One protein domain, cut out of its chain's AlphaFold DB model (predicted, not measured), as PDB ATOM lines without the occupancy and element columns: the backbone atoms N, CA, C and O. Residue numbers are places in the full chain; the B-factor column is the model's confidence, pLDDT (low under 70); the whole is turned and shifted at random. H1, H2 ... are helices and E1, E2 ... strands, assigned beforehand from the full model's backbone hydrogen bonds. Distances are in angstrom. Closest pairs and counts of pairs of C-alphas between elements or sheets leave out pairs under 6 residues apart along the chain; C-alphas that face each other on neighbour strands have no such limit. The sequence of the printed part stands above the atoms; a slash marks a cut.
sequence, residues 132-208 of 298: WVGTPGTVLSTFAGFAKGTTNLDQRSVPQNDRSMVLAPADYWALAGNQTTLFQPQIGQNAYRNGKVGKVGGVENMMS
ATOM      1  N   TRP A 132     -57.697  37.397  33.720       85.19
ATOM      2  CA  TRP A 132     -57.345  38.622  34.419       85.19
ATOM      3  C   TRP A 132     -58.303  38.890  35.581       85.19
ATOM      4  O   TRP A 132     -59.521  38.743  35.463       85.19
ATOM      5  N   VAL A 133     -57.755  39.301  36.720       84.94
ATOM      6  CA  VAL A 133     -58.526  39.666  37.913       84.94
ATOM      7  C   VAL A 133     -57.983  40.952  38.518       84.94
ATOM      8  O   VAL A 133     -56.782  41.203  38.486       84.94
ATOM      9  N   GLY A 134     -58.867  41.739  39.129       84.25
ATOM     10  CA  GLY A 134     -58.496  42.958  39.845       84.25
ATOM     11  C   GLY A 134     -59.174  44.202  39.284       84.25
ATOM     12  O   GLY A 134     -60.242  44.130  38.679       84.25
ATOM     13  N   THR A 135     -58.570  45.358  39.543       82.44
ATOM     14  CA  THR A 135     -59.028  46.662  39.053       82.44
ATOM     15  C   THR A 135     -57.802  47.434  38.574       82.44
ATOM     16  O   THR A 135     -56.845  47.546  39.345       82.44
ATOM     17  N   PRO A 136     -57.778  47.951  37.330       81.38
ATOM     18  CA  PRO A 136     -56.607  48.652  36.819       81.38
ATOM     19  C   PRO A 136     -56.291  49.873  37.688       81.38
ATOM     20  O   PRO A 136     -57.197  50.552  38.169       81.38
ATOM     21  N   GLY A 137     -55.005  50.134  37.917       78.88
ATOM     22  CA  GLY A 137     -54.544  51.253  38.746       78.88
ATOM     23  C   GLY A 137     -54.661  51.043  40.261       78.88
ATOM     24  O   GLY A 137     -54.263  51.924  41.017       78.88
ATOM     25  N   THR A 138     -55.167  49.895  40.728       82.00
ATOM     26  CA  THR A 138     -55.178  49.550  42.158       82.00
ATOM     27  C   THR A 138     -53.999  48.639  42.494       82.00
ATOM     28  O   THR A 138     -53.881  47.556  41.929       82.00
ATOM     29  N   VAL A 139     -53.154  49.071  43.432       81.25
ATOM     30  CA  VAL A 139     -52.020  48.287  43.956       81.25
ATOM     31  C   VAL A 139     -52.534  47.093  44.765       81.25
ATOM     32  O   VAL A 139     -53.495  47.207  45.537       81.25
ATOM     33  N   LEU A 140     -51.877  45.943  44.625       80.81
ATOM     34  CA  LEU A 140     -52.187  44.720  45.356       80.81
ATOM     35  C   LEU A 140     -51.666  44.799  46.799       80.81
ATOM     36  O   LEU A 140     -50.582  44.326  47.121       80.81
ATOM     37  N   SER A 141     -52.457  45.389  47.692       78.50
ATOM     38  CA  SER A 141     -52.065  45.610  49.094       78.50
ATOM     39  C   SER A 141     -52.696  44.645  50.101       78.50
ATOM     40  O   SER A 141     -52.328  44.656  51.272       78.50
ATOM     41  N   THR A 142     -53.660  43.816  49.687       80.06
ATOM     42  CA  THR A 142     -54.443  42.970  50.604       80.06
ATOM     43  C   THR A 142     -54.402  41.500  50.215       80.06
ATOM     44  O   THR A 142     -54.398  41.151  49.032       80.06
ATOM     45  N   PHE A 143     -54.488  40.626  51.222       77.56
ATOM     46  CA  PHE A 143     -54.655  39.188  50.997       77.56
ATOM     47  C   PHE A 143     -55.920  38.871  50.187       77.56
ATOM     48  O   PHE A 143     -55.904  37.981  49.348       77.56
ATOM     49  N   ALA A 144     -57.007  39.625  50.375       80.62
ATOM     50  CA  ALA A 144     -58.227  39.446  49.589       80.62
ATOM     51  C   ALA A 144     -58.008  39.747  48.097       80.62
ATOM     52  O   ALA A 144     -58.552  39.048  47.246       80.62
ATOM     53  N   GLY A 145     -57.199  40.761  47.766       81.12
ATOM     54  CA  GLY A 145     -56.780  41.021  46.389       81.12
ATOM     55  C   GLY A 145     -55.951  39.868  45.825       81.12
ATOM     56  O   GLY A 145     -56.223  39.404  44.720       81.12
ATOM     57  N   PHE A 146     -55.001  39.362  46.613       82.25
ATOM     58  CA  PHE A 146     -54.144  38.233  46.242       82.25
ATOM     59  C   PHE A 146     -54.954  36.950  45.986       82.25
ATOM     60  O   PHE A 146     -54.806  36.300  44.951       82.25
ATOM     61  N   ALA A 147     -55.883  36.630  46.887       83.94
ATOM     62  CA  ALA A 147     -56.709  35.430  46.828       83.94
ATOM     63  C   ALA A 147     -57.650  35.395  45.612       83.94
ATOM     64  O   ALA A 147     -58.097  34.320  45.218       83.94
ATOM     65  N   LYS A 148     -57.941  36.538  44.972       85.31
ATOM     66  CA  LYS A 148     -58.701  36.550  43.709       85.31
ATOM     67  C   LYS A 148     -57.956  35.811  42.599       85.31
ATOM     68  O   LYS A 148     -58.596  35.104  41.828       85.31
ATOM     69  N   GLY A 149     -56.627  35.937  42.537       82.62
ATOM     70  CA  GLY A 149     -55.802  35.236  41.550       82.62
ATOM     71  C   GLY A 149     -55.854  33.724  41.738       82.62
ATOM     72  O   GLY A 149     -56.148  32.989  40.798       82.62
ATOM     73  N   THR A 150     -55.660  33.255  42.972       82.81
ATOM     74  CA  THR A 150     -55.719  31.820  43.290       82.81
ATOM     75  C   THR A 150     -57.123  31.249  43.117       82.81
ATOM     76  O   THR A 150     -57.272  30.202  42.495       82.81
ATOM     77  N   THR A 151     -58.158  31.978  43.544       84.12
ATOM     78  CA  THR A 151     -59.564  31.583  43.348       84.12
ATOM     79  C   THR A 151     -59.892  31.415  41.864       84.12
ATOM     80  O   THR A 151     -60.563  30.460  41.483       84.12
ATOM     81  N   ASN A 152     -59.388  32.306  41.007       85.88
ATOM     82  CA  ASN A 152     -59.602  32.246  39.561       85.88
ATOM     83  C   ASN A 152     -58.985  30.989  38.914       85.88
ATOM     84  O   ASN A 152     -59.542  30.454  37.951       85.88
ATOM     85  N   LEU A 153     -57.857  30.514  39.456       85.06
ATOM     86  CA  LEU A 153     -57.209  29.259  39.062       85.06
ATOM     87  C   LEU A 153     -57.951  28.036  39.622       85.06
ATOM     88  O   LEU A 153     -58.183  27.069  38.894       85.06
ATOM     89  N   ASP A 154     -58.383  28.093  40.885       84.88
ATOM     90  CA  ASP A 154     -59.134  27.015  41.543       84.88
ATOM     91  C   ASP A 154     -60.486  26.765  40.863       84.88
ATOM     92  O   ASP A 154     -60.845  25.622  40.580       84.88
ATOM     93  N   GLN A 155     -61.208  27.829  40.501       85.00
ATOM     94  CA  GLN A 155     -62.471  27.740  39.758       85.00
ATOM     95  C   GLN A 155     -62.314  27.045  38.397       85.00
ATOM     96  O   GLN A 155     -63.270  26.464  37.882       85.00
ATOM     97  N   ARG A 156     -61.102  27.060  37.831       82.94
ATOM     98  CA  ARG A 156     -60.752  26.408  36.563       82.94
ATOM     99  C   ARG A 156     -60.053  25.066  36.741       82.94
ATOM    100  O   ARG A 156     -59.553  24.515  35.767       82.94
ATOM    101  N   SER A 157     -60.068  24.513  37.956       82.81
ATOM    102  CA  SER A 157     -59.497  23.196  38.274       82.81
ATOM    103  C   SER A 157     -57.996  23.082  37.975       82.81
ATOM    104  O   SER A 157     -57.496  21.993  37.702       82.81
ATOM    105  N   VAL A 158     -57.261  24.199  38.031       84.44
ATOM    106  CA  VAL A 158     -55.796  24.176  37.936       84.44
ATOM    107  C   VAL A 158     -55.241  23.570  39.232       84.44
ATOM    108  O   VAL A 158     -55.701  23.962  40.307       84.44
ATOM    109  N   PRO A 159     -54.255  22.658  39.194       83.69
ATOM    110  CA  PRO A 159     -53.627  22.128  40.404       83.69
ATOM    111  C   PRO A 159     -53.100  23.236  41.327       83.69
ATOM    112  O   PRO A 159     -52.680  24.300  40.869       83.69
ATOM    113  N   GLN A 160     -53.154  23.005  42.639       78.19
ATOM    114  CA  GLN A 160     -52.646  23.958  43.637       78.19
ATOM    115  C   GLN A 160     -51.128  23.884  43.814       78.19
ATOM    116  O   GLN A 160     -50.521  24.853  44.264       78.19
ATOM    117  N   ASN A 161     -50.522  22.757  43.441       77.75
ATOM    118  CA  ASN A 161     -49.081  22.565  43.519       77.75
ATOM    119  C   ASN A 161     -48.361  23.420  42.468       77.75
ATOM    120  O   ASN A 161     -48.898  23.673  41.391       77.75
ATOM    121  N   ASP A 162     -47.149  23.855  42.814       77.31
ATOM    122  CA  ASP A 162     -46.214  24.573  41.935       77.31
ATOM    123  C   ASP A 162     -46.742  25.888  41.345       77.31
ATOM    124  O   ASP A 162     -46.296  26.357  40.299       77.31
ATOM    125  N   ARG A 163     -47.675  26.539  42.046       83.44
ATOM    126  CA  ARG A 163     -48.087  27.901  41.709       83.44
ATOM    127  C   ARG A 163     -47.029  28.899  42.168       83.44
ATOM    128  O   ARG A 163     -46.651  28.937  43.341       83.44
ATOM    129  N   SER A 164     -46.627  29.770  41.255       84.06
ATOM    130  CA  SER A 164     -45.743  30.902  41.516       84.06
ATOM    131  C   SER A 164     -46.419  32.215  41.141       84.06
ATOM    132  O   SER A 164     -47.170  32.280  40.167       84.06
ATOM    133  N   MET A 165     -46.107  33.276  41.873       83.44
ATOM    134  CA  MET A 165     -46.536  34.631  41.574       83.44
ATOM    135  C   MET A 165     -45.325  35.548  41.498       83.44
ATOM    136  O   MET A 165     -44.467  35.535  42.378       83.44
ATOM    137  N   VAL A 166     -45.287  36.377  40.459       86.00
ATOM    138  CA  VAL A 166     -44.320  37.467  40.335       86.00
ATOM    139  C   VAL A 166     -45.043  38.781  40.587       86.00
ATOM    140  O   VAL A 166     -46.048  39.076  39.942       86.00
ATOM    141  N   LEU A 167     -44.534  39.560  41.535       84.56
ATOM    142  CA  LEU A 167     -45.080  40.849  41.944       84.56
ATOM    143  C   LEU A 167     -44.147  41.985  41.530       84.56
ATOM    144  O   LEU A 167     -42.921  41.873  41.637       84.56
ATOM    145  N   ALA A 168     -44.741  43.107  41.122       86.12
ATOM    146  CA  ALA A 168     -44.014  44.359  40.986       86.12
ATOM    147  C   ALA A 168     -43.557  44.853  42.375       86.12
ATOM    148  O   ALA A 168     -44.199  44.536  43.381       86.12
ATOM    149  N   PRO A 169     -42.492  45.670  42.476       84.19
ATOM    150  CA  PRO A 169     -41.953  46.084  43.772       84.19
ATOM    151  C   PRO A 169     -42.980  46.803  44.657       84.19
ATOM    152  O   PRO A 169     -43.041  46.551  45.857       84.19
ATOM    153  N   ALA A 170     -43.823  47.660  44.070       84.12
ATOM    154  CA  ALA A 170     -44.866  48.374  44.805       84.12
ATOM    155  C   ALA A 170     -45.888  47.413  45.444       84.12
ATOM    156  O   ALA A 170     -46.220  47.563  46.618       84.12
ATOM    157  N   ASP A 171     -46.328  46.399  44.695       83.12
ATOM    158  CA  ASP A 171     -47.259  45.373  45.173       83.12
ATOM    159  C   ASP A 171     -46.608  44.468  46.227       83.12
ATOM    160  O   ASP A 171     -47.212  44.159  47.254       83.12
ATOM    161  N   TYR A 172     -45.346  44.084  46.012       82.25
ATOM    162  CA  TYR A 172     -44.600  43.220  46.925       82.25
ATOM    163  C   TYR A 172     -44.449  43.848  48.315       82.25
ATOM    164  O   TYR A 172     -44.768  43.219  49.326       82.25
ATOM    165  N   TRP A 173     -44.015  45.112  48.377       79.31
ATOM    166  CA  TRP A 173     -43.851  45.821  49.647       79.31
ATOM    167  C   TRP A 173     -45.188  46.186  50.297       79.31
ATOM    168  O   TRP A 173     -45.291  46.146  51.525       79.31
ATOM    169  N   ALA A 174     -46.228  46.480  49.509       82.62
ATOM    170  CA  ALA A 174     -47.572  46.700  50.041       82.62
ATOM    171  C   ALA A 174     -48.133  45.431  50.707       82.62
ATOM    172  O   ALA A 174     -48.669  45.497  51.817       82.62
ATOM    173  N   LEU A 175     -47.948  44.269  50.072       79.94
ATOM    174  CA  LEU A 175     -48.343  42.975  50.625       79.94
ATOM    175  C   LEU A 175     -47.524  42.618  51.874       79.94
ATOM    176  O   LEU A 175     -48.098  42.177  52.872       79.94
ATOM    177  N   ALA A 176     -46.208  42.859  51.855       75.38
ATOM    178  CA  ALA A 176     -45.339  42.671  53.017       75.38
ATOM    179  C   ALA A 176     -45.795  43.526  54.209       75.38
ATOM    180  O   ALA A 176     -45.938  43.018  55.322       75.38
ATOM    181  N   GLY A 177     -46.093  44.808  53.974       75.69
ATOM    182  CA  GLY A 177     -46.593  45.728  54.995       75.69
ATOM    183  C   GLY A 177     -47.900  45.246  55.620       75.69
ATOM    184  O   GLY A 177     -48.020  45.195  56.845       75.69
ATOM    185  N   ASN A 178     -48.854  44.796  54.803       76.06
ATOM    186  CA  ASN A 178     -50.123  44.266  55.299       76.06
ATOM    187  C   ASN A 178     -49.938  43.003  56.158       76.06
ATOM    188  O   ASN A 178     -50.580  42.872  57.197       76.06
ATOM    189  N   GLN A 179     -49.001  42.119  55.807       69.81
ATOM    190  CA  GLN A 179     -48.725  40.914  56.599       69.81
ATOM    191  C   GLN A 179     -48.168  41.208  57.993       69.81
ATOM    192  O   GLN A 179     -48.425  40.441  58.919       69.81
ATOM    193  N   THR A 180     -47.460  42.325  58.181       65.75
ATOM    194  CA  THR A 180     -46.972  42.722  59.516       65.75
ATOM    195  C   THR A 180     -48.090  43.158  60.466       65.75
ATOM    196  O   THR A 180     -47.901  43.126  61.678       65.75
ATOM    197  N   THR A 181     -49.265  43.514  59.934       65.88
ATOM    198  CA  THR A 181     -50.447  43.875  60.737       65.88
ATOM    199  C   THR A 181     -51.232  42.661  61.238       65.88
ATOM    200  O   THR A 181     -52.079  42.793  62.121       65.88
ATOM    201  N   LEU A 182     -50.953  41.468  60.702       65.62
ATOM    202  CA  LEU A 182     -51.570  40.237  61.175       65.62
ATOM    203  C   LEU A 182     -51.007  39.904  62.564       65.62
ATOM    204  O   LEU A 182     -49.795  39.784  62.736       65.62
ATOM    205  N   PHE A 183     -51.890  39.724  63.549       53.72
ATOM    206  CA  PHE A 183     -51.578  39.427  64.958       53.72
ATOM    207  C   PHE A 183     -50.998  38.008  65.180       53.72
ATOM    208  O   PHE A 183     -51.387  37.299  66.100       53.72
ATOM    209  N   GLN A 184     -50.046  37.580  64.347       62.22
ATOM    210  CA  GLN A 184     -49.342  36.305  64.465       62.22
ATOM    211  C   GLN A 184     -47.820  36.568  64.503       62.22
ATOM    212  O   GLN A 184     -47.173  36.657  63.453       62.22
ATOM    213  N   PRO A 185     -47.209  36.698  65.698       54.44
ATOM    214  CA  PRO A 185     -45.836  37.191  65.851       54.44
ATOM    215  C   PRO A 185     -44.764  36.323  65.172       54.44
ATOM    216  O   PRO A 185     -43.694  36.830  64.854       54.44
ATOM    217  N   GLN A 186     -45.033  35.042  64.893       57.44
ATOM    218  CA  GLN A 186     -44.076  34.160  64.211       57.44
ATOM    219  C   GLN A 186     -44.057  34.317  62.680       57.44
ATOM    220  O   GLN A 186     -43.014  34.115  62.061       57.44
ATOM    221  N   ILE A 187     -45.174  34.719  62.062       58.22
ATOM    222  CA  ILE A 187     -45.266  34.913  60.602       58.22
ATOM    223  C   ILE A 187     -44.763  36.314  60.234       58.22
ATOM    224  O   ILE A 187     -43.938  36.467  59.331       58.22
ATOM    225  N   GLY A 188     -45.174  37.333  60.999       55.66
ATOM    226  CA  GLY A 188     -44.740  38.715  60.791       55.66
ATOM    227  C   GLY A 188     -43.243  38.934  61.036       55.66
ATOM    228  O   GLY A 188     -42.646  39.792  60.393       55.66
ATOM    229  N   GLN A 189     -42.598  38.142  61.905       57.38
ATOM    230  CA  GLN A 189     -41.179  38.323  62.227       57.38
ATOM    231  C   GLN A 189     -40.253  38.052  61.029       57.38
ATOM    232  O   GLN A 189     -39.279  38.778  60.860       57.38
ATOM    233  N   ASN A 190     -40.554  37.069  60.174       58.03
ATOM    234  CA  ASN A 190     -39.745  36.797  58.978       58.03
ATOM    235  C   ASN A 190     -39.975  37.834  57.873       58.03
ATOM    236  O   ASN A 190     -39.006  38.302  57.277       58.03
ATOM    237  N   ALA A 191     -41.227  38.243  57.649       56.47
ATOM    238  CA  ALA A 191     -41.545  39.308  56.699       56.47
ATOM    239  C   ALA A 191     -40.906  40.646  57.119       56.47
ATOM    240  O   ALA A 191     -40.315  41.335  56.292       56.47
ATOM    241  N   TYR A 192     -40.945  40.972  58.417       54.88
ATOM    242  CA  TYR A 192     -40.378  42.201  58.973       54.88
ATOM    243  C   TYR A 192     -38.841  42.191  59.045       54.88
ATOM    244  O   TYR A 192     -38.217  43.214  58.786       54.88
ATOM    245  N   ARG A 193     -38.206  41.056  59.388       59.53
ATOM    246  CA  ARG A 193     -36.737  40.980  59.550       59.53
ATOM    247  C   ARG A 193     -35.983  40.692  58.257       59.53
ATOM    248  O   ARG A 193     -34.908  41.246  58.068       59.53
ATOM    249  N   ASN A 194     -36.522  39.836  57.389       60.09
ATOM    250  CA  ASN A 194     -35.836  39.412  56.164       60.09
ATOM    251  C   ASN A 194     -36.345  40.140  54.912       60.09
ATOM    252  O   ASN A 194     -35.783  39.938  53.839       60.09
ATOM    253  N   GLY A 195     -37.415  40.942  55.018       60.03
ATOM    254  CA  GLY A 195     -38.007  41.655  53.880       60.03
ATOM    255  C   GLY A 195     -38.547  40.729  52.787       60.03
ATOM    256  O   GLY A 195     -38.737  41.169  51.659       60.03
ATOM    257  N   LYS A 196     -38.758  39.442  53.101       64.31
ATOM    258  CA  LYS A 196     -39.259  38.434  52.165       64.31
ATOM    259  C   LYS A 196     -40.699  38.072  52.504       64.31
ATOM    260  O   LYS A 196     -40.975  37.551  53.585       64.31
ATOM    261  N   VAL A 197     -41.598  38.308  51.556       66.44
ATOM    262  CA  VAL A 197     -42.934  37.713  51.533       66.44
ATOM    263  C   VAL A 197     -42.754  36.240  51.174       66.44
ATOM    264  O   VAL A 197     -42.403  35.924  50.043       66.44
ATOM    265  N   GLY A 198     -42.916  35.345  52.150       68.69
ATOM    266  CA  GLY A 198     -42.829  33.901  51.919       68.69
ATOM    267  C   GLY A 198     -44.002  33.363  51.091       68.69
ATOM    268  O   GLY A 198     -44.756  34.121  50.474       68.69
ATOM    269  N   LYS A 199     -44.205  32.040  51.121       73.06
ATOM    270  CA  LYS A 199     -45.382  31.416  50.501       73.06
ATOM    271  C   LYS A 199     -46.670  31.941  51.133       73.06
ATOM    272  O   LYS A 199     -46.874  31.803  52.339       73.06
ATOM    273  N   VAL A 200     -47.557  32.502  50.314       70.75
ATOM    274  CA  VAL A 200     -48.869  33.010  50.745       70.75
ATOM    275  C   VAL A 200     -49.938  32.195  50.039       70.75
ATOM    276  O   VAL A 200     -49.938  32.099  48.817       70.75
ATOM    277  N   GLY A 201     -50.838  31.564  50.798       67.25
ATOM    278  CA  GLY A 201     -51.940  30.784  50.220       67.25
ATOM    279  C   GLY A 201     -51.493  29.627  49.314       67.25
ATOM    280  O   GLY A 201     -52.183  29.323  48.348       67.25
ATOM    281  N   GLY A 202     -50.333  29.017  49.592       70.06
ATOM    282  CA  GLY A 202     -49.781  27.910  48.798       70.06
ATOM    283  C   GLY A 202     -49.013  28.325  47.538       70.06
ATOM    284  O   GLY A 202     -48.530  27.450  46.826       70.06
ATOM    285  N   VAL A 203     -48.853  29.628  47.282       78.25
ATOM    286  CA  VAL A 203     -48.152  30.173  46.108       78.25
ATOM    287  C   VAL A 203     -46.803  30.768  46.517       78.25
ATOM    288  O   VAL A 203     -46.726  31.489  47.517       78.25
ATOM    289  N   GLU A 204     -45.745  30.472  45.759       81.00
ATOM    290  CA  GLU A 204     -44.416  31.078  45.939       81.00
ATOM    291  C   GLU A 204     -44.407  32.512  45.399       81.00
ATOM    292  O   GLU A 204     -44.761  32.732  44.242       81.00
ATOM    293  N   ASN A 205     -44.000  33.485  46.219       79.81
ATOM    294  CA  ASN A 205     -44.003  34.895  45.839       79.81
ATOM    295  C   ASN A 205     -42.595  35.377  45.514       79.81
ATOM    296  O   ASN A 205     -41.716  35.414  46.373       79.81
ATOM    297  N   MET A 206     -42.413  35.839  44.286       81.19
ATOM    298  CA  MET A 206     -41.176  36.435  43.808       81.19
ATOM    299  C   MET A 206     -41.407  37.909  43.493       81.19
ATOM    300  O   MET A 206     -42.486  38.312  43.058       81.19
ATOM    301  N   MET A 207     -40.383  38.727  43.709       81.44
ATOM    302  CA  MET A 207     -40.394  40.128  43.308       81.44
ATOM    303  C   MET A 207     -39.594  40.276  42.021       81.44
ATOM    304  O   MET A 207     -38.465  39.793  41.951       81.44
ATOM    305  N   SER A 208     -40.134  40.999  41.041       82.81
ATOM    306  CA  SER A 208     -39.355  41.422  39.879       82.81
ATOM    307  C   SER A 208     -39.595  42.886  39.545       82.81
ATOM    308  O   SER A 208     -40.729  43.360  39.510       82.81
TER     309      SER A 208
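This is residues 132 to 208 of the 298 residues of the protein "p22 coat protein-gene protein 5" of Afipia felis (UniProt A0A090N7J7). Two short parallel strands, E1 and E2, lie side by side near the middle of the model, with helix H1 toward one end of the longest axis and the helical hairpin of H2 and H3 toward the other. H1 touches neither of the other helices, and residues 181 to 186, in the turn of the hairpin and the first residues of H3, stick out. The printed part has 77 residues with three named helices and two named strands, in the order H1, E1, H2, H3, E2; the class is mostly helix and the sheet, E1 next to E2, is parallel. The whole is compact, with a radius of gyration of the C-alphas of 12.6 A, and spans 36 by 29 by 24 A.

The sheet joins E1, residues 164 to 167, and E2, residues 204 to 207, as parallel neighbours at 26 degrees between their directions. Their C-alphas 164 and 204 face each other at 4.6 A; N 165 and O 204, and N 206 and O 165, are within hydrogen-bond range, each at 2.8 A. H2, residues 169 to 180, follows E1 after a tight link, and its closest C-alpha to E2 is that of Pro 169, 6.2 A from that of Met 207. H2 and H3, residues 185 to 194, form a helical hairpin across a tight link. They touch, H2 with residues 176 to 180 alone, and the closest C-alphas are those of Thr 180 and Gly 188, 4.8 A apart. They run opposite ways at a shallow tilt of 33 degrees, only just short of steep. E1, H2, H3 and E2 make a strand-helix-strand unit, two parallel neighbour strands with helices between, with a right-handed crossover. H1, residues 143 to 154, is close to H2 but not clearly touching, with C-alphas 143 and 175 the closest at 7.4 A; at 71 degrees the two are only just about perpendicular. H1 is apart from H3 and from E2. Every O i to N i+4 pair is within hydrogen-bond range in H2, against 6 of 8 in H1 and 4 of 6 in H3.

H1 begins at C-alpha 143, (-54.655, 39.188, 50.997), and is 16.1 A long from first to last C-alpha. H2 is 16.9 A long and H3 14.1 A; E1 measures 10.0 A and E2 10.2 A, ending at C-alpha 207, (-40.394, 40.128, 43.308).

The C-alphas of Arg 156 and Arg 193 are the two farthest apart, at 36.3 A. The printed part has no cut, and none of its links between elements is long. Confidence is under 70 at residues 179 to 198 and 201; the mean pLDDT of the printed part is 75.8.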